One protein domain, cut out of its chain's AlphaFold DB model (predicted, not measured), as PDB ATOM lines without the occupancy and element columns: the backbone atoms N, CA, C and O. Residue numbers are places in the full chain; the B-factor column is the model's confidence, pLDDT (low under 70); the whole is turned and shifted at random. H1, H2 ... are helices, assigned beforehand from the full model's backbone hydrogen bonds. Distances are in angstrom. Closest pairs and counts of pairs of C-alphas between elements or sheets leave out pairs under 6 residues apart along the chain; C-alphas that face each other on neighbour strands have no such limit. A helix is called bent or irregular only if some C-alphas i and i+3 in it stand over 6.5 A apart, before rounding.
ATOM      1  N   GLY A  69     172.282 152.799 177.785       59.00
ATOM      2  CA  GLY A  69     172.896 151.904 178.753       59.00
ATOM      3  C   GLY A  69     172.492 150.433 178.613       59.00
ATOM      4  O   GLY A  69     173.240 149.582 179.069       59.00
ATOM      5  N   LEU A  70     171.367 150.082 177.984       61.94
ATOM      6  CA  LEU A  70     170.944 148.675 177.882       61.94
ATOM      7  C   LEU A  70     171.834 147.882 176.921       61.94
ATOM      8  O   LEU A  70     172.308 146.799 177.261       61.94
ATOM      9  N   GLU A  71     172.117 148.445 175.745       60.81
ATOM     10  CA  GLU A  71     173.063 147.845 174.805       60.81
ATOM     11  C   GLU A  71     174.485 147.867 175.367       60.81
ATOM     12  O   GLU A  71     175.203 146.881 175.239       60.81
ATOM     13  N   GLU A  72     174.888 148.933 176.059       64.25
ATOM     14  CA  GLU A  72     176.202 149.018 176.703       64.25
ATOM     15  C   GLU A  72     176.369 147.968 177.821       64.25
ATOM     16  O   GLU A  72     177.370 147.249 177.857       64.25
ATOM     17  N   LEU A  73     175.353 147.776 178.670       60.75
ATOM     18  CA  LEU A  73     175.340 146.766 179.734       60.75
ATOM     19  C   LEU A  73     175.317 145.337 179.175       60.75
ATOM     20  O   LEU A  73     176.003 144.464 179.705       60.75
ATOM     21  N   LEU A  74     174.592 145.093 178.081       63.22
ATOM     22  CA  LEU A  74     174.569 143.787 177.416       63.22
ATOM     23  C   LEU A  74     175.873 143.502 176.648       63.22
ATOM     24  O   LEU A  74     176.333 142.360 176.630       63.22
ATOM     25  N   ASN A  75     176.513 144.525 176.072       61.19
ATOM     26  CA  ASN A  75     177.743 144.390 175.283       61.19
ATOM     27  C   ASN A  75     179.002 144.166 176.139       61.19
ATOM     28  O   ASN A  75     179.952 143.546 175.658       61.19
ATOM     29  N   THR A  76     179.021 144.595 177.408       57.06
ATOM     30  CA  THR A  76     180.156 144.330 178.322       57.06
ATOM     31  C   THR A  76     180.324 142.849 178.671       57.06
ATOM     32  O   THR A  76     181.434 142.407 178.974       57.06
ATOM     33  N   THR A  77     179.257 142.050 178.573       56.62
ATOM     34  CA  THR A  77     179.268 140.626 178.930       56.62
ATOM     35  C   THR A  77     178.868 139.786 177.724       56.62
ATOM     36  O   THR A  77     177.721 139.367 177.612       56.62
ATOM     37  N   SER A  78     179.830 139.566 176.811       53.75
ATOM     38  CA  SER A  78     179.823 138.581 175.712       53.75
ATOM     39  C   SER A  78     178.433 138.014 175.382       53.75
ATOM     40  O   SER A  78     178.049 136.955 175.878       53.75
ATOM     41  N   THR A  79     177.725 138.691 174.480       52.91
ATOM     42  CA  THR A  79     176.438 138.351 173.839       52.91
ATOM     43  C   THR A  79     176.451 137.051 173.017       52.91
ATOM     44  O   THR A  79     175.729 136.904 172.035       52.91
ATOM     45  N   LYS A  80     177.282 136.071 173.382       58.03
ATOM     46  CA  LYS A  80     177.244 134.743 172.776       58.03
ATOM     47  C   LYS A  80     176.349 133.852 173.632       58.03
ATOM     48  O   LYS A  80     176.715 133.600 174.782       58.03
ATOM     49  N   PRO A  81     175.217 133.354 173.097       58.84
ATOM     50  CA  PRO A  81     174.467 132.311 173.780       58.84
ATOM     51  C   PRO A  81     175.422 131.151 174.089       58.84
ATOM     52  O   PRO A  81     176.351 130.904 173.305       58.84
ATOM     53  N   PRO A  82     175.247 130.449 175.222       62.03
ATOM     54  CA  PRO A  82     176.064 129.294 175.536       62.03
ATOM     55  C   PRO A  82     175.994 128.355 174.341       62.03
ATOM     56  O   PRO A  82     174.913 127.987 173.877       62.03
ATOM     57  N   ILE A  83     177.157 127.989 173.810       65.56
ATOM     58  CA  ILE A  83     177.230 126.939 172.805       65.56
ATOM     59  C   ILE A  83     176.900 125.653 173.560       65.56
ATOM     60  O   ILE A  83     177.778 125.029 174.155       65.56
ATOM     61  N   LEU A  84     175.607 125.327 173.611       73.44
ATOM     62  CA  LEU A  84     175.123 124.046 174.096       73.44
ATOM     63  C   LEU A  84     175.777 122.975 173.236       73.44
ATOM     64  O   LEU A  84     175.727 123.057 172.001       73.44
ATOM     65  N   SER A  85     176.400 121.997 173.889       82.31
ATOM     66  CA  SER A  85     176.877 120.814 173.192       82.31
ATOM     67  C   SER A  85     175.696 120.152 172.482       82.31
ATOM     68  O   SER A  85     174.554 120.247 172.934       82.31
ATOM     69  N   GLU A  86     175.953 119.442 171.387       87.69
ATOM     70  CA  GLU A  86     174.929 118.628 170.723       87.69
ATOM     71  C   GLU A  86     174.274 117.650 171.710       87.69
ATOM     72  O   GLU A  86     173.060 117.460 171.699       87.69
ATOM     73  N   ARG A  87     175.066 117.143 172.662       87.12
ATOM     74  CA  ARG A  87     174.578 116.339 173.784       87.12
ATOM     75  C   ARG A  87     173.625 117.114 174.696       87.12
ATOM     76  O   ARG A  87     172.609 116.561 175.091       87.12
ATOM     77  N   ASP A  88     173.939 118.363 175.034       83.94
ATOM     78  CA  ASP A  88     173.107 119.178 175.928       83.94
ATOM     79  C   ASP A  88     171.762 119.494 175.263       83.94
ATOM     80  O   ASP A  88     170.720 119.417 175.905       83.94
ATOM     81  N   ARG A  89     171.770 119.772 173.952       86.25
ATOM     82  CA  ARG A  89     170.538 119.951 173.169       86.25
ATOM     83  C   ARG A  89     169.710 118.675 173.108       86.25
ATOM     84  O   ARG A  89     168.502 118.748 173.272       86.25
ATOM     85  N   ALA A  90     170.353 117.525 172.903       91.75
ATOM     86  CA  ALA A  90     169.665 116.238 172.906       91.75
ATOM     87  C   ALA A  90     169.043 115.926 174.276       91.75
ATOM     88  O   ALA A  90     167.919 115.446 174.334       91.75
ATOM     89  N   ILE A  91     169.735 116.239 175.378       92.19
ATOM     90  CA  ILE A  91     169.196 116.066 176.736       92.19
ATOM     91  C   ILE A  91     167.975 116.964 176.961       92.19
ATOM     92  O   ILE A  91     166.987 116.498 177.513       92.19
ATOM     93  N   LEU A  92     168.029 118.227 176.529       87.81
ATOM     94  CA  LEU A  92     166.888 119.140 176.648       87.81
ATOM     95  C   LEU A  92     165.702 118.684 175.794       87.81
ATOM     96  O   LEU A  92     164.586 118.660 176.292       87.81
ATOM     97  N   ALA A  93     165.945 118.237 174.560       92.25
ATOM     98  CA  ALA A  93     164.893 117.696 173.703       92.25
ATOM     99  C   ALA A  93     164.236 116.443 174.309       92.25
ATOM    100  O   ALA A  93     163.019 116.319 174.274       92.25
ATOM    101  N   LEU A  94     165.028 115.548 174.914       94.38
ATOM    102  CA  LEU A  94     164.504 114.381 175.634       94.38
ATOM    103  C   LEU A  94     163.702 114.775 176.879       94.38
ATOM    104  O   LEU A  94     162.741 114.096 177.216       94.38
ATOM    105  N   TYR A  95     164.097 115.845 177.573       89.44
ATOM    106  CA  TYR A  95     163.331 116.372 178.704       89.44
ATOM    107  C   TYR A  95     161.976 116.931 178.247       89.44
ATOM    108  O   TYR A  95     160.957 116.625 178.861       89.44
ATOM    109  N   ASP A  96     161.957 117.692 177.150       90.00
ATOM    110  CA  ASP A  96     160.721 118.221 176.563       90.00
ATOM    111  C   ASP A  96     159.789 117.080 176.106       90.00
ATOM    112  O   ASP A  96     158.597 117.097 176.414       90.00
ATOM    113  N   GLU A  97     160.343 116.047 175.458       94.88
ATOM    114  CA  GLU A  97     159.617 114.831 175.058       94.88
ATOM    115  C   GLU A  97     159.081 114.053 176.274       94.88
ATOM    116  O   GLU A  97     157.948 113.570 176.262       94.88
ATOM    117  N   GLU A  98     159.852 113.948 177.361       94.50
ATOM    118  CA  GLU A  98     159.396 113.284 178.587       94.50
ATOM    119  C   GLU A  98     158.211 114.024 179.223       94.50
ATOM    120  O   GLU A  98     157.246 113.388 179.660       94.50
ATOM    121  N   GLU A  99     158.265 115.358 179.286       86.62
ATOM    122  CA  GLU A  99     157.153 116.156 179.805       86.62
ATOM    123  C   GLU A  99     155.910 116.035 178.910       86.62
ATOM    124  O   GLU A  99     154.803 115.894 179.436       86.62
ATOM    125  N   GLU A 100     156.072 115.995 177.584       90.69
ATOM    126  CA  GLU A 100     154.974 115.754 176.639       90.69
ATOM    127  C   GLU A 100     154.323 114.380 176.862       90.69
ATOM    128  O   GLU A 100     153.118 114.301 177.109       90.69
ATOM    129  N   ILE A 101     155.113 113.303 176.908       93.50
ATOM    130  CA  ILE A 101     154.610 111.940 177.158       93.50
ATOM    131  C   ILE A 101     153.914 111.850 178.522       93.50
ATOM    132  O   ILE A 101     152.893 111.171 178.679       93.50
ATOM    133  N   ARG A 102     154.445 112.531 179.543       86.44
ATOM    134  CA  ARG A 102     153.836 112.551 180.879       86.44
ATOM    135  C   ARG A 102     152.472 113.244 180.857       86.44
ATOM    136  O   ARG A 102     151.553 112.773 181.535       86.44
ATOM    137  N   LEU A 103     152.327 114.314 180.077       84.81
ATOM    138  CA  LEU A 103     151.046 114.983 179.852       84.81
ATOM    139  C   LEU A 103     150.069 114.075 179.095       84.81
ATOM    140  O   LEU A 103     148.945 113.893 179.568       84.81
ATOM    141  N   GLU A 104     150.492 113.446 177.995       86.44
ATOM    142  CA  GLU A 104     149.659 112.508 177.226       86.44
ATOM    143  C   GLU A 104     149.140 111.363 178.095       86.44
ATOM    144  O   GLU A 104     147.942 111.067 178.103       86.44
ATOM    145  N   LYS A 105     150.024 110.759 178.894       88.06
ATOM    146  CA  LYS A 105     149.655 109.703 179.836       88.06
ATOM    147  C   LYS A 105     148.607 110.191 180.835       88.06
ATOM    148  O   LYS A 105     147.611 109.501 181.041       88.06
ATOM    149  N   SER A 106     148.801 111.377 181.416       78.31
ATOM    150  CA  SER A 106     147.835 111.941 182.367       78.31
ATOM    151  C   SER A 106     146.464 112.200 181.727       78.31
ATOM    152  O   SER A 106     145.437 111.982 182.365       78.31
ATOM    153  N   LEU A 107     146.433 112.589 180.449       81.38
ATOM    154  CA  LEU A 107     145.199 112.823 179.700       81.38
ATOM    155  C   LEU A 107     144.473 111.513 179.364       81.38
ATOM    156  O   LEU A 107     143.248 111.442 179.465       81.38
ATOM    157  N   ILE A 108     145.216 110.464 179.008       83.31
ATOM    158  CA  ILE A 108     144.668 109.119 178.785       83.31
ATOM    159  C   ILE A 108     144.097 108.551 180.090       83.31
ATOM    160  O   ILE A 108     142.974 108.046 180.095       83.31
ATOM    161  N   GLU A 109     144.821 108.674 181.204       81.69
ATOM    162  CA  GLU A 109     144.353 108.248 182.530       81.69
ATOM    163  C   GLU A 109     143.082 109.000 182.950       81.69
ATOM    164  O   GLU A 109     142.118 108.367 183.380       81.69
ATOM    165  N   ALA A 110     143.034 110.321 182.746       76.75
ATOM    166  CA  ALA A 110     141.845 111.126 183.015       76.75
ATOM    167  C   ALA A 110     140.650 110.704 182.147       76.75
ATOM    168  O   ALA A 110     139.535 110.588 182.648       76.75
ATOM    169  N   ARG A 111     140.877 110.406 180.860       75.69
ATOM    170  CA  ARG A 111     139.831 109.915 179.954       75.69
ATOM    171  C   ARG A 111     139.274 108.560 180.391       75.69
ATOM    172  O   ARG A 111     138.074 108.343 180.281       75.69
ATOM    173  N   HIS A 112     140.125 107.653 180.866       76.00
ATOM    174  CA  HIS A 112     139.695 106.344 181.367       76.00
ATOM    175  C   HIS A 112     139.013 106.406 182.739       76.00
ATOM    176  O   HIS A 112     138.289 105.479 183.090       76.00
ATOM    177  N   ALA A 113     139.243 107.472 183.508       72.88
ATOM    178  CA  ALA A 113     138.608 107.696 184.801       72.88
ATOM    179  C   ALA A 113     137.194 108.298 184.696       72.88
ATOM    180  O   ALA A 113     136.492 108.341 185.704       72.88
ATOM    181  N   LEU A 114     136.766 108.750 183.508       68.88
ATOM    182  CA  LEU A 114     135.413 109.258 183.284       68.88
ATOM    183  C   LEU A 114     134.407 108.092 183.303       68.88
ATOM    184  O   LEU A 114     134.529 107.180 182.482       68.88
ATOM    185  N   ASP A 123     121.220 117.374 187.100       75.62
ATOM    186  CA  ASP A 123     122.317 116.774 187.870       75.62
ATOM    187  C   ASP A 123     123.653 116.900 187.110       75.62
ATOM    188  O   ASP A 123     124.717 116.973 187.731       75.62
ATOM    189  N   VAL A 124     123.608 116.990 185.771       76.75
ATOM    190  CA  VAL A 124     124.782 117.223 184.913       76.75
ATOM    191  C   VAL A 124     125.409 118.580 185.209       76.75
ATOM    192  O   VAL A 124     126.623 118.638 185.368       76.75
ATOM    193  N   ASP A 125     124.623 119.650 185.349       82.00
ATOM    194  CA  ASP A 125     125.164 120.994 185.597       82.00
ATOM    195  C   ASP A 125     125.868 121.097 186.959       82.00
ATOM    196  O   ASP A 125     126.953 121.678 187.072       82.00
ATOM    197  N   ALA A 126     125.289 120.494 188.002       83.81
ATOM    198  CA  ALA A 126     125.890 120.478 189.335       83.81
ATOM    199  C   ALA A 126     127.168 119.620 189.382       83.81
ATOM    200  O   ALA A 126     128.170 120.026 189.980       83.81
ATOM    201  N   LEU A 127     127.156 118.452 188.728       83.62
ATOM    202  CA  LEU A 127     128.333 117.587 188.612       83.62
ATOM    203  C   LEU A 127     129.413 118.207 187.723       83.62
ATOM    204  O   LEU A 127     130.591 118.078 188.042       83.62
ATOM    205  N   LEU A 128     129.037 118.925 186.662       83.75
ATOM    206  CA  LEU A 128     129.962 119.633 185.783       83.75
ATOM    207  C   LEU A 128     130.667 120.759 186.536       83.75
ATOM    208  O   LEU A 128     131.890 120.826 186.499       83.75
ATOM    209  N   GLN A 129     129.938 121.582 187.294       87.56
ATOM    210  CA  GLN A 129     130.551 122.628 188.122       87.56
ATOM    211  C   GLN A 129     131.490 122.047 189.191       87.56
ATOM    212  O   GLN A 129     132.558 122.608 189.454       87.56
ATOM    213  N   ALA A 130     131.117 120.919 189.804       87.94
ATOM    214  CA  ALA A 130     131.970 120.223 190.764       87.94
ATOM    215  C   ALA A 130     133.239 119.663 190.098       87.94
ATOM    216  O   ALA A 130     134.339 119.883 190.608       87.94
ATOM    217  N   ALA A 131     133.104 119.019 188.936       85.19
ATOM    218  CA  ALA A 131     134.212 118.461 188.168       85.19
ATOM    219  C   ALA A 131     135.137 119.547 187.597       85.19
ATOM    220  O   ALA A 131     136.355 119.392 187.629       85.19
ATOM    221  N   GLU A 132     134.597 120.671 187.118       86.19
ATOM    222  CA  GLU A 132     135.380 121.824 186.663       86.19
ATOM    223  C   GLU A 132     136.208 122.405 187.803       86.19
ATOM    224  O   GLU A 132     137.402 122.668 187.641       86.19
ATOM    225  N   ARG A 133     135.598 122.571 188.980       88.94
ATOM    226  CA  ARG A 133     136.308 123.048 190.164       88.94
ATOM    227  C   ARG A 133     137.401 122.072 190.589       88.94
ATOM    228  O   ARG A 133     138.526 122.511 190.820       88.94
ATOM    229  N   GLU A 134     137.104 120.777 190.649       86.94
ATOM    230  CA  GLU A 134     138.087 119.743 190.986       86.94
ATOM    231  C   GLU A 134     139.232 119.697 189.959       86.94
ATOM    232  O   GLU A 134     140.403 119.643 190.337       86.94
ATOM    233  N   ALA A 135     138.929 119.830 188.665       86.44
ATOM    234  CA  ALA A 135     139.929 119.899 187.603       86.44
ATOM    235  C   ALA A 135     140.800 121.163 187.705       86.44
ATOM    236  O   ALA A 135     142.017 121.093 187.512       86.44
ATOM    237  N   LEU A 136     140.211 122.319 188.031       91.06
ATOM    238  CA  LEU A 136     140.954 123.561 188.266       91.06
ATOM    239  C   LEU A 136     141.848 123.458 189.507       91.06
ATOM    240  O   LEU A 136     143.001 123.891 189.457       91.06
ATOM    241  N   GLU A 137     141.357 122.857 190.592       89.94
ATOM    242  CA  GLU A 137     142.128 122.610 191.815       89.94
ATOM    243  C   GLU A 137     143.293 121.640 191.546       89.94
ATOM    244  O   GLU A 137     144.441 121.940 191.893       89.94
ATOM    245  N   ALA A 138     143.046 120.537 190.833       86.12
ATOM    246  CA  ALA A 138     144.074 119.582 190.424       86.12
ATOM    247  C   ALA A 138     145.118 120.220 189.491       86.12
ATOM    248  O   ALA A 138     146.325 120.025 189.677       86.12
ATOM    249  N   ARG A 139     144.685 121.045 188.527       87.06
ATOM    250  CA  ARG A 139     145.580 121.787 187.627       87.06
ATOM    251  C   ARG A 139     146.442 122.781 188.396       87.06
ATOM    252  O   ARG A 139     147.650 122.841 188.164       87.06
ATOM    253  N   ALA A 140     145.853 123.546 189.312       91.38
ATOM    254  CA  ALA A 140     146.596 124.475 190.154       91.38
ATOM    255  C   ALA A 140     147.631 123.730 191.013       91.38
ATOM    256  O   ALA A 140     148.799 124.124 191.038       91.38
ATOM    257  N   ALA A 141     147.246 122.614 191.640       88.62
ATOM    258  CA  ALA A 141     148.144 121.786 192.444       88.62
ATOM    259  C   ALA A 141     149.309 121.215 191.617       88.62
ATOM    260  O   ALA A 141     150.463 121.279 192.049       88.62
ATOM    261  N   TYR A 142     149.035 120.712 190.408       86.81
ATOM    262  CA  TYR A 142     150.062 120.218 189.490       86.81
ATOM    263  C   TYR A 142     151.045 121.323 189.081       86.81
ATOM    264  O   TYR A 142     152.258 121.130 189.184       86.81
ATOM    265  N   LEU A 143     150.538 122.493 188.673       89.75
ATOM    266  CA  LEU A 143     151.372 123.624 188.259       89.75
ATOM    267  C   LEU A 143     152.246 124.137 189.406       89.75
ATOM    268  O   LEU A 143     153.430 124.404 189.202       89.75
ATOM    269  N   ILE A 144     151.694 124.235 190.619       93.56
ATOM    270  CA  ILE A 144     152.451 124.634 191.811       93.56
ATOM    271  C   ILE A 144     153.538 123.600 192.113       93.56
ATOM    272  O   ILE A 144     154.691 123.980 192.308       93.56
ATOM    273  N   ARG A 145     153.209 122.302 192.101       90.12
ATOM    274  CA  ARG A 145     154.188 121.232 192.330       90.12
ATOM    275  C   ARG A 145     155.319 121.286 191.308       90.12
ATOM    276  O   ARG A 145     156.479 121.263 191.708       90.12
ATOM    277  N   ASN A 146     154.995 121.393 190.019       88.00
ATOM    278  CA  ASN A 146     156.002 121.459 188.962       88.00
ATOM    279  C   ASN A 146     156.894 122.699 189.123       88.00
ATOM    280  O   ASN A 146     158.118 122.601 189.103       88.00
ATOM    281  N   LYS A 147     156.289 123.857 189.413       92.88
ATOM    282  CA  LYS A 147     157.025 125.099 189.668       92.88
ATOM    283  C   LYS A 147     157.952 124.994 190.883       92.88
ATOM    284  O   LYS A 147     159.065 125.511 190.835       92.88
ATOM    285  N   ILE A 148     157.522 124.332 191.960       94.50
ATOM    286  CA  ILE A 148     158.366 124.087 193.141       94.50
ATOM    287  C   ILE A 148     159.543 123.183 192.770       94.50
ATOM    288  O   ILE A 148     160.679 123.528 193.084       94.50
ATOM    289  N   VAL A 149     159.291 122.068 192.076       91.06
ATOM    290  CA  VAL A 149     160.346 121.136 191.642       91.06
ATOM    291  C   VAL A 149     161.360 121.852 190.751       91.06
ATOM    292  O   VAL A 149     162.553 121.811 191.038       91.06
ATOM    293  N   GLN A 150     160.900 122.585 189.736       89.12
ATOM    294  CA  GLN A 150     161.765 123.360 188.849       89.12
ATOM    295  C   GLN A 150     162.569 124.419 189.617       89.12
ATOM    296  O   GLN A 150     163.770 124.559 189.401       89.12
ATOM    297  N   SER A 151     161.935 125.137 190.550       93.19
ATOM    298  CA  SER A 151     162.615 126.130 191.388       93.19
ATOM    299  C   SER A 151     163.733 125.495 192.219       93.19
ATOM    300  O   SER A 151     164.857 125.996 192.224       93.19
ATOM    301  N   VAL A 152     163.470 124.354 192.862       93.25
ATOM    302  CA  VAL A 152     164.474 123.622 193.649       93.25
ATOM    303  C   VAL A 152     165.627 123.139 192.763       93.25
ATOM    304  O   VAL A 152     166.786 123.338 193.126       93.25
ATOM    305  N   LEU A 153     165.327 122.575 191.586       89.12
ATOM    306  CA  LEU A 153     166.336 122.082 190.640       89.12
ATOM    307  C   LEU A 153     167.229 123.197 190.079       89.12
ATOM    308  O   LEU A 153     168.415 122.974 189.860       89.12
ATOM    309  N   VAL A 154     166.686 124.399 189.865       88.75
ATOM    310  CA  VAL A 154     167.446 125.549 189.346       88.75
ATOM    311  C   VAL A 154     168.204 126.288 190.459       88.75
ATOM    312  O   VAL A 154     169.257 126.865 190.201       88.75
ATOM    313  N   THR A 155     167.727 126.264 191.706       90.25
ATOM    314  CA  THR A 155     168.328 127.051 192.800       90.25
ATOM    315  C   THR A 155     169.753 126.606 193.144       90.25
ATOM    316  O   THR A 155     170.637 127.454 193.261       90.25
ATOM    317  N   ASP A 156     170.010 125.300 193.272       87.94
ATOM    318  CA  ASP A 156     171.347 124.776 193.605       87.94
ATOM    319  C   ASP A 156     172.436 125.164 192.577       87.94
ATOM    320  O   ASP A 156     173.445 125.758 192.977       87.94
ATOM    321  N   PRO A 157     172.258 124.943 191.256       88.06
ATOM    322  CA  PRO A 157     173.255 125.353 190.269       88.06
ATOM    323  C   PRO A 157     173.405 126.876 190.175       88.06
ATOM    324  O   PRO A 157     174.511 127.352 189.926       88.06
ATOM    325  N   VAL A 158     172.345 127.660 190.421       88.44
ATOM    326  CA  VAL A 158     172.431 129.131 190.473       88.44
ATOM    327  C   VAL A 158     173.289 129.594 191.650       88.44
ATOM    328  O   VAL A 158     174.198 130.401 191.458       88.44
ATOM    329  N   LEU A 159     173.058 129.060 192.853       88.19
ATOM    330  CA  LEU A 159     173.862 129.397 194.032       88.19
ATOM    331  C   LEU A 159     175.333 129.020 193.824       88.19
ATOM    332  O   LEU A 159     176.225 129.819 194.117       88.19
ATOM    333  N   LYS A 160     175.608 127.841 193.259       87.75
ATOM    334  CA  LYS A 160     176.979 127.406 192.949       87.75
ATOM    335  C   LYS A 160     177.644 128.244 191.860       87.75
ATOM    336  O   LYS A 160     178.852 128.482 191.951       87.75
ATOM    337  N   ALA A 161     176.887 128.696 190.861       87.12
ATOM    338  CA  ALA A 161     177.380 129.574 189.803       87.12
ATOM    339  C   ALA A 161     177.766 130.959 190.343       87.12
ATOM    340  O   ALA A 161     178.814 131.482 189.969       87.12
ATOM    341  N   VAL A 162     176.960 131.525 191.248       87.44
ATOM    342  CA  VAL A 162     177.199 132.848 191.852       87.44
ATOM    343  C   VAL A 162     178.327 132.810 192.884       87.44
ATOM    344  O   VAL A 162     179.176 133.696 192.901       87.44
ATOM    345  N   HIS A 163     178.367 131.785 193.741       86.50
ATOM    346  CA  HIS A 163     179.323 131.727 194.852       86.50
ATOM    347  C   HIS A 163     180.668 131.078 194.502       86.50
ATOM    348  O   HIS A 163     181.576 131.122 195.329       86.50
ATOM    349  N   ALA A 164     180.810 130.489 193.307       76.75
ATOM    350  CA  ALA A 164     182.051 129.894 192.797       76.75
ATOM    351  C   ALA A 164     182.810 129.030 193.832       76.75
ATOM    352  O   ALA A 164     184.034 129.100 193.949       76.75
ATOM    353  N   GLY A 165     182.074 128.226 194.606       76.44
ATOM    354  CA  GLY A 165     182.638 127.367 195.642       76.44
ATOM    355  C   GLY A 165     183.555 126.272 195.084       76.44
ATOM    356  O   GLY A 165     183.557 125.958 193.895       76.44
ATOM    357  N   LEU A 166     184.320 125.625 195.969       73.31
ATOM    358  CA  LEU A 166     185.262 124.551 195.605       73.31
ATOM    359  C   LEU A 166     184.585 123.339 194.928       73.31
ATOM    360  O   LEU A 166     185.243 122.605 194.199       73.31
ATOM    361  N   ASN A 167     183.274 123.166 195.131       77.19
ATOM    362  CA  ASN A 167     182.461 122.092 194.551       77.19
ATOM    363  C   ASN A 167     181.700 122.507 193.273       77.19
ATOM    364  O   ASN A 167     180.854 121.746 192.808       77.19
ATOM    365  N   THR A 168     181.947 123.701 192.721       84.62
ATOM    366  CA  THR A 168     181.243 124.187 191.523       84.62
ATOM    367  C   THR A 168     181.742 123.469 190.270       84.62
ATOM    368  O   THR A 168     182.937 123.497 189.949       84.62
ATOM    369  N   THR A 169     180.824 122.862 189.518       85.44
ATOM    370  CA  THR A 169     181.159 122.179 188.261       85.44
ATOM    371  C   THR A 169     181.520 123.191 187.159       85.44
ATOM    372  O   THR A 169     181.070 124.342 187.172       85.44
ATOM    373  N   PRO A 170     182.330 122.814 186.148       82.31
ATOM    374  CA  PRO A 170     182.654 123.716 185.040       82.31
ATOM    375  C   PRO A 170     181.425 124.112 184.206       82.31
ATOM    376  O   PRO A 170     181.465 125.140 183.536       82.31
ATOM    377  N   ALA A 171     180.345 123.322 184.239       80.75
ATOM    378  CA  ALA A 171     179.073 123.662 183.606       80.75
ATOM    379  C   ALA A 171     178.338 124.766 184.384       80.75
ATOM    380  O   ALA A 171     177.925 125.754 183.785       80.75
ATOM    381  N   GLU A 172     178.273 124.668 185.715       83.38
ATOM    382  CA  GLU A 172     177.683 125.700 186.582       83.38
ATOM    383  C   GLU A 172     178.420 127.038 186.464       83.38
ATOM    384  O   GLU A 172     177.794 128.090 186.363       83.38
ATOM    385  N   ARG A 173     179.757 127.026 186.376       82.19
ATOM    386  CA  ARG A 173     180.546 128.262 186.209       82.19
ATOM    387  C   ARG A 173     180.221 129.009 184.909       82.19
ATOM    388  O   ARG A 173     180.323 130.233 184.867       82.19
ATOM    389  N   LYS A 174     179.810 128.294 183.856       82.62
ATOM    390  CA  LYS A 174     179.391 128.898 182.578       82.62
ATOM    391  C   LYS A 174     178.025 129.589 182.660       82.62
ATOM    392  O   LYS A 174     177.706 130.350 181.754       82.62
ATOM    393  N   LEU A 175     177.241 129.358 183.718       84.62
ATOM    394  CA  LEU A 175     175.935 130.000 183.910       84.62
ATOM    395  C   LEU A 175     176.050 131.454 184.384       84.62
ATOM    396  O   LEU A 175     175.132 132.234 184.158       84.62
ATOM    397  N   LEU A 176     177.168 131.843 185.004       84.75
ATOM    398  CA  LEU A 176     177.366 133.184 185.562       84.75
ATOM    399  C   LEU A 176     177.068 134.346 184.584       84.75
ATOM    400  O   LEU A 176     176.305 135.232 184.968       84.75
ATOM    401  N   PRO A 177     177.582 134.372 183.334       83.56
ATOM    402  CA  PRO A 177     177.250 135.446 182.391       83.56
ATOM    403  C   PRO A 177     175.755 135.502 182.041       83.56
ATOM    404  O   PRO A 177     175.212 136.588 181.862       83.56
ATOM    405  N   LEU A 178     175.068 134.356 182.002       81.38
ATOM    406  CA  LEU A 178     173.627 134.292 181.733       81.38
ATOM    407  C   LEU A 178     172.801 134.798 182.910       81.38
ATOM    408  O   LEU A 178     171.797 135.477 182.714       81.38
ATOM    409  N   LEU A 179     173.232 134.490 184.134       86.25
ATOM    410  CA  LEU A 179     172.609 135.023 185.342       86.25
ATOM    411  C   LEU A 179     172.771 136.536 185.411       86.25
ATOM    412  O   LEU A 179     171.798 137.233 185.668       86.25
ATOM    413  N   HIS A 180     173.957 137.047 185.083       84.38
ATOM    414  CA  HIS A 180     174.196 138.483 185.023       84.38
ATOM    415  C   HIS A 180     173.288 139.181 183.996       84.38
ATOM    416  O   HIS A 180     172.641 140.173 184.324       84.38
ATOM    417  N   GLN A 181     173.164 138.625 182.785       83.44
ATOM    418  CA  GLN A 181     172.247 139.140 181.761       83.44
ATOM    419  C   GLN A 181     170.788 139.103 182.224       83.44
ATOM    420  O   GLN A 181     170.072 140.094 182.093       83.44
ATOM    421  N   ARG A 182     170.350 137.979 182.804       87.25
ATOM    422  CA  ARG A 182     169.006 137.845 183.377       87.25
ATOM    423  C   ARG A 182     168.748 138.919 184.431       87.25
ATOM    424  O   ARG A 182     167.678 139.514 184.418       87.25
ATOM    425  N   ASP A 183     169.698 139.161 185.328       87.75
ATOM    426  CA  ASP A 183     169.532 140.102 186.435       87.75
ATOM    427  C   ASP A 183     169.480 141.558 185.938       87.75
ATOM    428  O   ASP A 183     168.651 142.333 186.419       87.75
ATOM    429  N   ILE A 184     170.270 141.914 184.916       86.75
ATOM    430  CA  ILE A 184     170.171 143.217 184.235       86.75
ATOM    431  C   ILE A 184     168.795 143.384 183.583       86.75
ATOM    432  O   ILE A 184     168.138 144.406 183.782       86.75
ATOM    433  N   LEU A 185     168.332 142.378 182.834       87.94
ATOM    434  CA  LEU A 185     167.018 142.417 182.184       87.94
ATOM    435  C   LEU A 185     165.882 142.485 183.208       87.94
ATOM    436  O   LEU A 185     164.918 143.220 183.003       87.94
ATOM    437  N   ALA A 186     165.997 141.762 184.322       90.38
ATOM    438  CA  ALA A 186     165.026 141.804 185.407       90.38
ATOM    439  C   ALA A 186     164.974 143.194 186.055       90.38
ATOM    440  O   ALA A 186     163.884 143.719 186.271       90.38
ATOM    441  N   MET A 187     166.128 143.817 186.307       89.00
ATOM    442  CA  MET A 187     166.216 145.188 186.815       89.00
ATOM    443  C   MET A 187     165.606 146.196 185.834       89.00
ATOM    444  O   MET A 187     164.829 147.057 186.234       89.00
ATOM    445  N   TYR A 188     165.884 146.073 184.538       87.94
ATOM    446  CA  TYR A 188     165.268 146.950 183.546       87.94
ATOM    447  C   TYR A 188     163.748 146.750 183.481       87.94
ATOM    448  O   TYR A 188     162.979 147.709 183.523       87.94
ATOM    449  N   HIS A 189     163.287 145.500 183.485       91.88
ATOM    450  CA  HIS A 189     161.862 145.190 183.493       91.88
ATOM    451  C   HIS A 189     161.148 145.760 184.727       91.88
ATOM    452  O   HIS A 189     160.030 146.263 184.600       91.88
ATOM    453  N   THR A 190     161.757 145.730 185.918       92.56
ATOM    454  CA  THR A 190     161.147 146.344 187.109       92.56
ATOM    455  C   THR A 190     161.073 147.864 186.989       92.56
ATOM    456  O   THR A 190     160.055 148.431 187.381       92.56
ATOM    457  N   THR A 191     162.073 148.519 186.387       91.62
ATOM    458  CA  THR A 191     162.028 149.972 186.121       91.62
ATOM    459  C   THR A 191     160.963 150.348 185.087       91.62
ATOM    460  O   THR A 191     160.201 151.292 185.289       91.62
ATOM    461  N   LEU A 192     160.820 149.570 184.011       93.19
ATOM    462  CA  LEU A 192     159.745 149.773 183.041       93.19
ATOM    463  C   LEU A 192     158.367 149.524 183.658       93.19
ATOM    464  O   LEU A 192     157.424 150.267 183.413       93.19
ATOM    465  N   THR A 193     158.239 148.498 184.495       95.25
ATOM    466  CA  THR A 193     156.967 148.191 185.159       95.25
ATOM    467  C   THR A 193     156.589 149.284 186.161       95.25
ATOM    468  O   THR A 193     155.418 149.655 186.246       95.25
ATOM    469  N   SER A 194     157.557 149.833 186.903       94.69
ATOM    470  CA  SER A 194     157.293 150.928 187.840       94.69
ATOM    471  C   SER A 194     156.916 152.215 187.107       94.69
ATOM    472  O   SER A 194     155.906 152.823 187.454       94.69
ATOM    473  N   THR A 195     157.644 152.587 186.050       95.12
ATOM    474  CA  THR A 195     157.302 153.753 185.216       95.12
ATOM    475  C   THR A 195     155.924 153.593 184.578       95.12
ATOM    476  O   THR A 195     155.085 154.482 184.725       95.12
ATOM    477  N   LEU A 196     155.615 152.433 183.992       96.31
ATOM    478  CA  LEU A 196     154.286 152.127 183.455       96.31
ATOM    479  C   LEU A 196     153.203 152.263 184.529       96.31
ATOM    480  O   LEU A 196     152.181 152.905 184.290       96.31
ATOM    481  N   SER A 197     153.427 151.720 185.728       96.19
ATOM    482  CA  SER A 197     152.480 151.841 186.841       96.19
ATOM    483  C   SER A 197     152.252 153.301 187.253       96.19
ATOM    484  O   SER A 197     151.106 153.690 187.484       96.19
ATOM    485  N   THR A 198     153.302 154.128 187.286       96.44
ATOM    486  CA  THR A 198     153.180 155.563 187.597       96.44
ATOM    487  C   THR A 198     152.470 156.355 186.502       96.44
ATOM    488  O   THR A 198     151.646 157.213 186.805       96.44
ATOM    489  N   VAL A 199     152.724 156.050 185.228       96.62
ATOM    490  CA  VAL A 199     152.022 156.688 184.106       96.62
ATOM    491  C   VAL A 199     150.553 156.274 184.113       96.62
ATOM    492  O   VAL A 199     149.675 157.117 183.969       96.62
ATOM    493  N   SER A 200     150.261 154.997 184.363       97.44
ATOM    494  CA  SER A 200     148.889 154.497 184.476       97.44
ATOM    495  C   SER A 200     148.120 155.173 185.619       97.44
ATOM    496  O   SER A 200     146.973 155.592 185.436       97.44
ATOM    497  N   SER A 201     148.744 155.361 186.786       96.44
ATOM    498  CA  SER A 201     148.105 156.080 187.892       96.44
ATOM    499  C   SER A 201     147.912 157.572 187.588       96.44
ATOM    500  O   SER A 201     146.859 158.120 187.911       96.44
ATOM    501  N   ALA A 202     148.857 158.215 186.896       96.06
ATOM    502  CA  ALA A 202     148.722 159.602 186.453       96.06
ATOM    503  C   ALA A 202     147.595 159.781 185.419       96.06
ATOM    504  O   ALA A 202     146.790 160.702 185.546       96.06
ATOM    505  N   VAL A 203     147.484 158.875 184.440       97.00
ATOM    506  CA  VAL A 203     146.407 158.887 183.435       97.00
ATOM    507  C   VAL A 203     145.048 158.711 184.104       97.00
ATOM    508  O   VAL A 203     144.151 159.517 183.882       97.00
ATOM    509  N   THR A 204     144.903 157.729 184.995       96.69
ATOM    510  CA  THR A 204     143.630 157.520 185.708       96.69
ATOM    511  C   THR A 204     143.265 158.685 186.635       96.69
ATOM    512  O   THR A 204     142.081 158.963 186.827       96.69
ATOM    513  N   ALA A 205     144.243 159.401 187.206       96.25
ATOM    514  CA  ALA A 205     143.992 160.636 187.949       96.25
ATOM    515  C   ALA A 205     143.505 161.765 187.024       96.25
ATOM    516  O   ALA A 205     142.472 162.373 187.298       96.25
ATOM    517  N   ALA A 206     144.179 161.974 185.889       95.62
ATOM    518  CA  ALA A 206     143.791 162.974 184.896       95.62
ATOM    519  C   ALA A 206     142.395 162.702 184.301       95.62
ATOM    520  O   ALA A 206     141.612 163.630 184.099       95.62
ATOM    521  N   GLU A 207     142.041 161.435 184.072       96.31
ATOM    522  CA  GLU A 207     140.698 161.036 183.638       96.31
ATOM    523  C   GLU A 207     139.629 161.404 184.674       96.31
ATOM    524  O   GLU A 207     138.580 161.945 184.319       96.31
ATOM    525  N   ARG A 208     139.894 161.169 185.967       96.94
ATOM    526  CA  ARG A 208     138.972 161.554 187.049       96.94
ATOM    527  C   ARG A 208     138.783 163.066 187.117       96.94
ATOM    528  O   ARG A 208     137.645 163.523 187.239       96.94
ATOM    529  N   ASP A 209     139.868 163.828 187.002       96.38
ATOM    530  CA  ASP A 209     139.819 165.291 187.014       96.38
ATOM    531  C   ASP A 209     139.054 165.835 185.801       96.38
ATOM    532  O   ASP A 209     138.235 166.745 185.945       96.38
ATOM    533  N   ASN A 210     139.226 165.222 184.626       95.62
ATOM    534  CA  ASN A 210     138.471 165.566 183.422       95.62
ATOM    535  C   ASN A 210     136.969 165.296 183.601       95.62
ATOM    536  O   ASN A 210     136.148 166.180 183.350       95.62
ATOM    537  N   ILE A 211     136.590 164.124 184.124       96.44
ATOM    538  CA  ILE A 211     135.184 163.803 184.421       96.44
ATOM    539  C   ILE A 211     134.591 164.824 185.406       96.44
ATOM    540  O   ILE A 211     133.470 165.306 185.205       96.44
ATOM    541  N   ALA A 212     135.337 165.198 186.449       96.50
ATOM    542  CA  ALA A 212     134.899 166.192 187.425       96.50
ATOM    543  C   ALA A 212     134.743 167.593 186.804       96.50
ATOM    544  O   ALA A 212     133.745 168.270 187.069       96.50
ATOM    545  N   ALA A 213     135.687 168.020 185.962       95.31
ATOM    546  CA  ALA A 213     135.623 169.289 185.242       95.31
ATOM    547  C   ALA A 213     134.447 169.323 184.255       95.31
ATOM    548  O   ALA A 213     133.690 170.290 184.236       95.31
ATOM    549  N   ASN A 214     134.222 168.244 183.503       95.25
ATOM    550  CA  ASN A 214     133.102 168.136 182.570       95.25
ATOM    551  C   ASN A 214     131.755 168.223 183.306       95.25
ATOM    552  O   ASN A 214     130.872 168.974 182.899       95.25
ATOM    553  N   LYS A 215     131.623 167.562 184.464       96.69
ATOM    554  CA  LYS A 215     130.423 167.682 185.306       96.69
ATOM    555  C   LYS A 215     130.185 169.120 185.786       96.69
ATOM    556  O   LYS A 215     129.045 169.579 185.765       96.69
ATOM    557  N   LYS A 216     131.236 169.846 186.183       96.12
ATOM    558  CA  LYS A 216     131.125 171.273 186.544       96.12
ATOM    559  C   LYS A 216     130.722 172.127 185.344       96.12
ATOM    560  O   LYS A 216     129.836 172.962 185.476       96.12
ATOM    561  N   ASN A 217     131.304 171.884 184.171       94.56
ATOM    562  CA  ASN A 217     130.948 172.604 182.948       94.56
ATOM    563  C   ASN A 217     129.480 172.381 182.568       94.56
ATOM    564  O   ASN A 217     128.796 173.333 182.198       94.56
ATOM    565  N   GLN A 218     128.964 171.158 182.724       95.81
ATOM    566  CA  GLN A 218     127.540 170.863 182.531       95.81
ATOM    567  C   GLN A 218     126.658 171.643 183.516       95.81
ATOM    568  O   GLN A 218     125.663 172.231 183.103       95.81
ATOM    569  N   GLN A 219     127.039 171.701 184.797       96.38
ATOM    570  CA  GLN A 219     126.314 172.475 185.813       96.38
ATOM    571  C   GLN A 219     126.313 173.975 185.501       96.38
ATOM    572  O   GLN A 219     125.259 174.599 185.527       96.38
ATOM    573  N   LEU A 220     127.472 174.541 185.155       96.06
ATOM    574  CA  LEU A 220     127.592 175.953 184.791       96.06
ATOM    575  C   LEU A 220     126.781 176.277 183.535       96.06
ATOM    576  O   LEU A 220     126.078 177.280 183.500       96.06
ATOM    577  N   THR A 221     126.812 175.401 182.529       94.62
ATOM    578  CA  THR A 221     126.004 175.571 181.315       94.62
ATOM    579  C   THR A 221     124.512 175.537 181.643       94.62
ATOM    580  O   THR A 221     123.768 176.361 181.126       94.62
ATOM    581  N   ALA A 222     124.070 174.659 182.551       94.31
ATOM    582  CA  ALA A 222     122.683 174.647 183.014       94.31
ATOM    583  C   ALA A 222     122.302 175.961 183.718       94.31
ATOM    584  O   ALA A 222     121.268 176.538 183.394       94.31
ATOM    585  N   THR A 223     123.160 176.483 184.602       94.50
ATOM    586  CA  THR A 223     122.912 177.781 185.257       94.50
ATOM    587  C   THR A 223     122.935 178.949 184.276       94.50
ATOM    588  O   THR A 223     122.160 179.885 184.423       94.50
ATOM    589  N   LEU A 224     123.791 178.906 183.251       94.44
ATOM    590  CA  LEU A 224     123.817 179.926 182.206       94.44
ATOM    591  C   LEU A 224     122.538 179.891 181.377       94.44
ATOM    592  O   LEU A 224     121.991 180.947 181.099       94.44
ATOM    593  N   LEU A 225     122.040 178.706 181.013       93.50
ATOM    594  CA  LEU A 225     120.764 178.579 180.309       93.50
ATOM    595  C   LEU A 225     119.603 179.116 181.153       93.50
ATOM    596  O   LEU A 225     118.790 179.868 180.630       93.50
ATOM    597  N   GLU A 226     119.572 178.817 182.454       93.00
ATOM    598  CA  GLU A 226     118.578 179.367 183.386       93.00
ATOM    599  C   GLU A 226     118.669 180.899 183.482       93.00
ATOM    600  O   GLU A 226     117.660 181.596 183.384       93.00
ATOM    601  N   LEU A 227     119.881 181.448 183.616       90.69
ATOM    602  CA  LEU A 227     120.096 182.894 183.653       90.69
ATOM    603  C   LEU A 227     119.723 183.559 182.330       90.69
ATOM    604  O   LEU A 227     119.116 184.626 182.355       90.69
TER     605      LEU A 227
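This is residues 69 to 114 and 123 to 227 of the 298 residues of the protein "CENP-H domain-containing protein" of Cryomyces minteri (UniProt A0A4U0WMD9). Two long helices, H3 and H5, meet near their ends as a V, with the short H4 at the corner; the long outer parts of both arms, residues 123 to 155 and 189 to 227, stick out free. H2 is a third arm, running out on H3's side of the V without contact, and the small H1 is near the start of H5. The 151 printed residues hold five named helices, H1 to H5 in chain order, and no named strand, an all-helix class. The whole is extended and flat, with a radius of gyration of the C-alphas of 27.5 A and spans of 86 by 63 by 25 A.

H1, residues 69 to 75, begins with C-alpha 69 at (172.896, 151.904, 178.753). H2, residues 86 to 113, is 40.5 A long. H3, residues 123 to 163, is 59.3 A long and has a kink of 26 degrees near residue 154; it is neither bent nor irregular, but only just: C-alphas 153 and 156 are 6.4 A apart. H4 is residues 170 to 173. H5, residues 176 to 227, measures 75.9 A and ends with C-alpha 227 at (120.096, 182.894, 183.653).

H1 and H5 are close but not clearly touching, the closest C-alphas being those of Leu 74 and Gln 181, 6.8 A apart. H2 is apart from H1, H3, H4 and H5. With residues 157 to 161 alone H3 touches H4, closest at the C-alphas of Ala 161 and Arg 173, 5.0 A. H3 and H5 only just touch, with 3 pairs of C-alphas within 8 A, the closest those of Ala 161 and Leu 176, 5.6 A; they run opposite ways at a steep tilt of 49 degrees. H4 and H5 meet only through their link. Each O i to N i+4 pair is within hydrogen-bond range in H1, H2 and H5, and 35 of 37 are in H3; H4 is too short for such a pair, and its one O i to N i+3 pair is not within range.

The C-alphas farthest apart, of Leu 166 and Leu 227, are 88.3 A apart. Residues 115 to 122 are not printed, and C-alphas 114 and 123 are 15.8 A apart across this cut. Of the links that are printed whole, H4 to H5 is tight, H1 to H2 and H3 to H4 are short. The mean pLDDT of the printed part is 85.7; residues 69 to 83 and residue 114 are under 70.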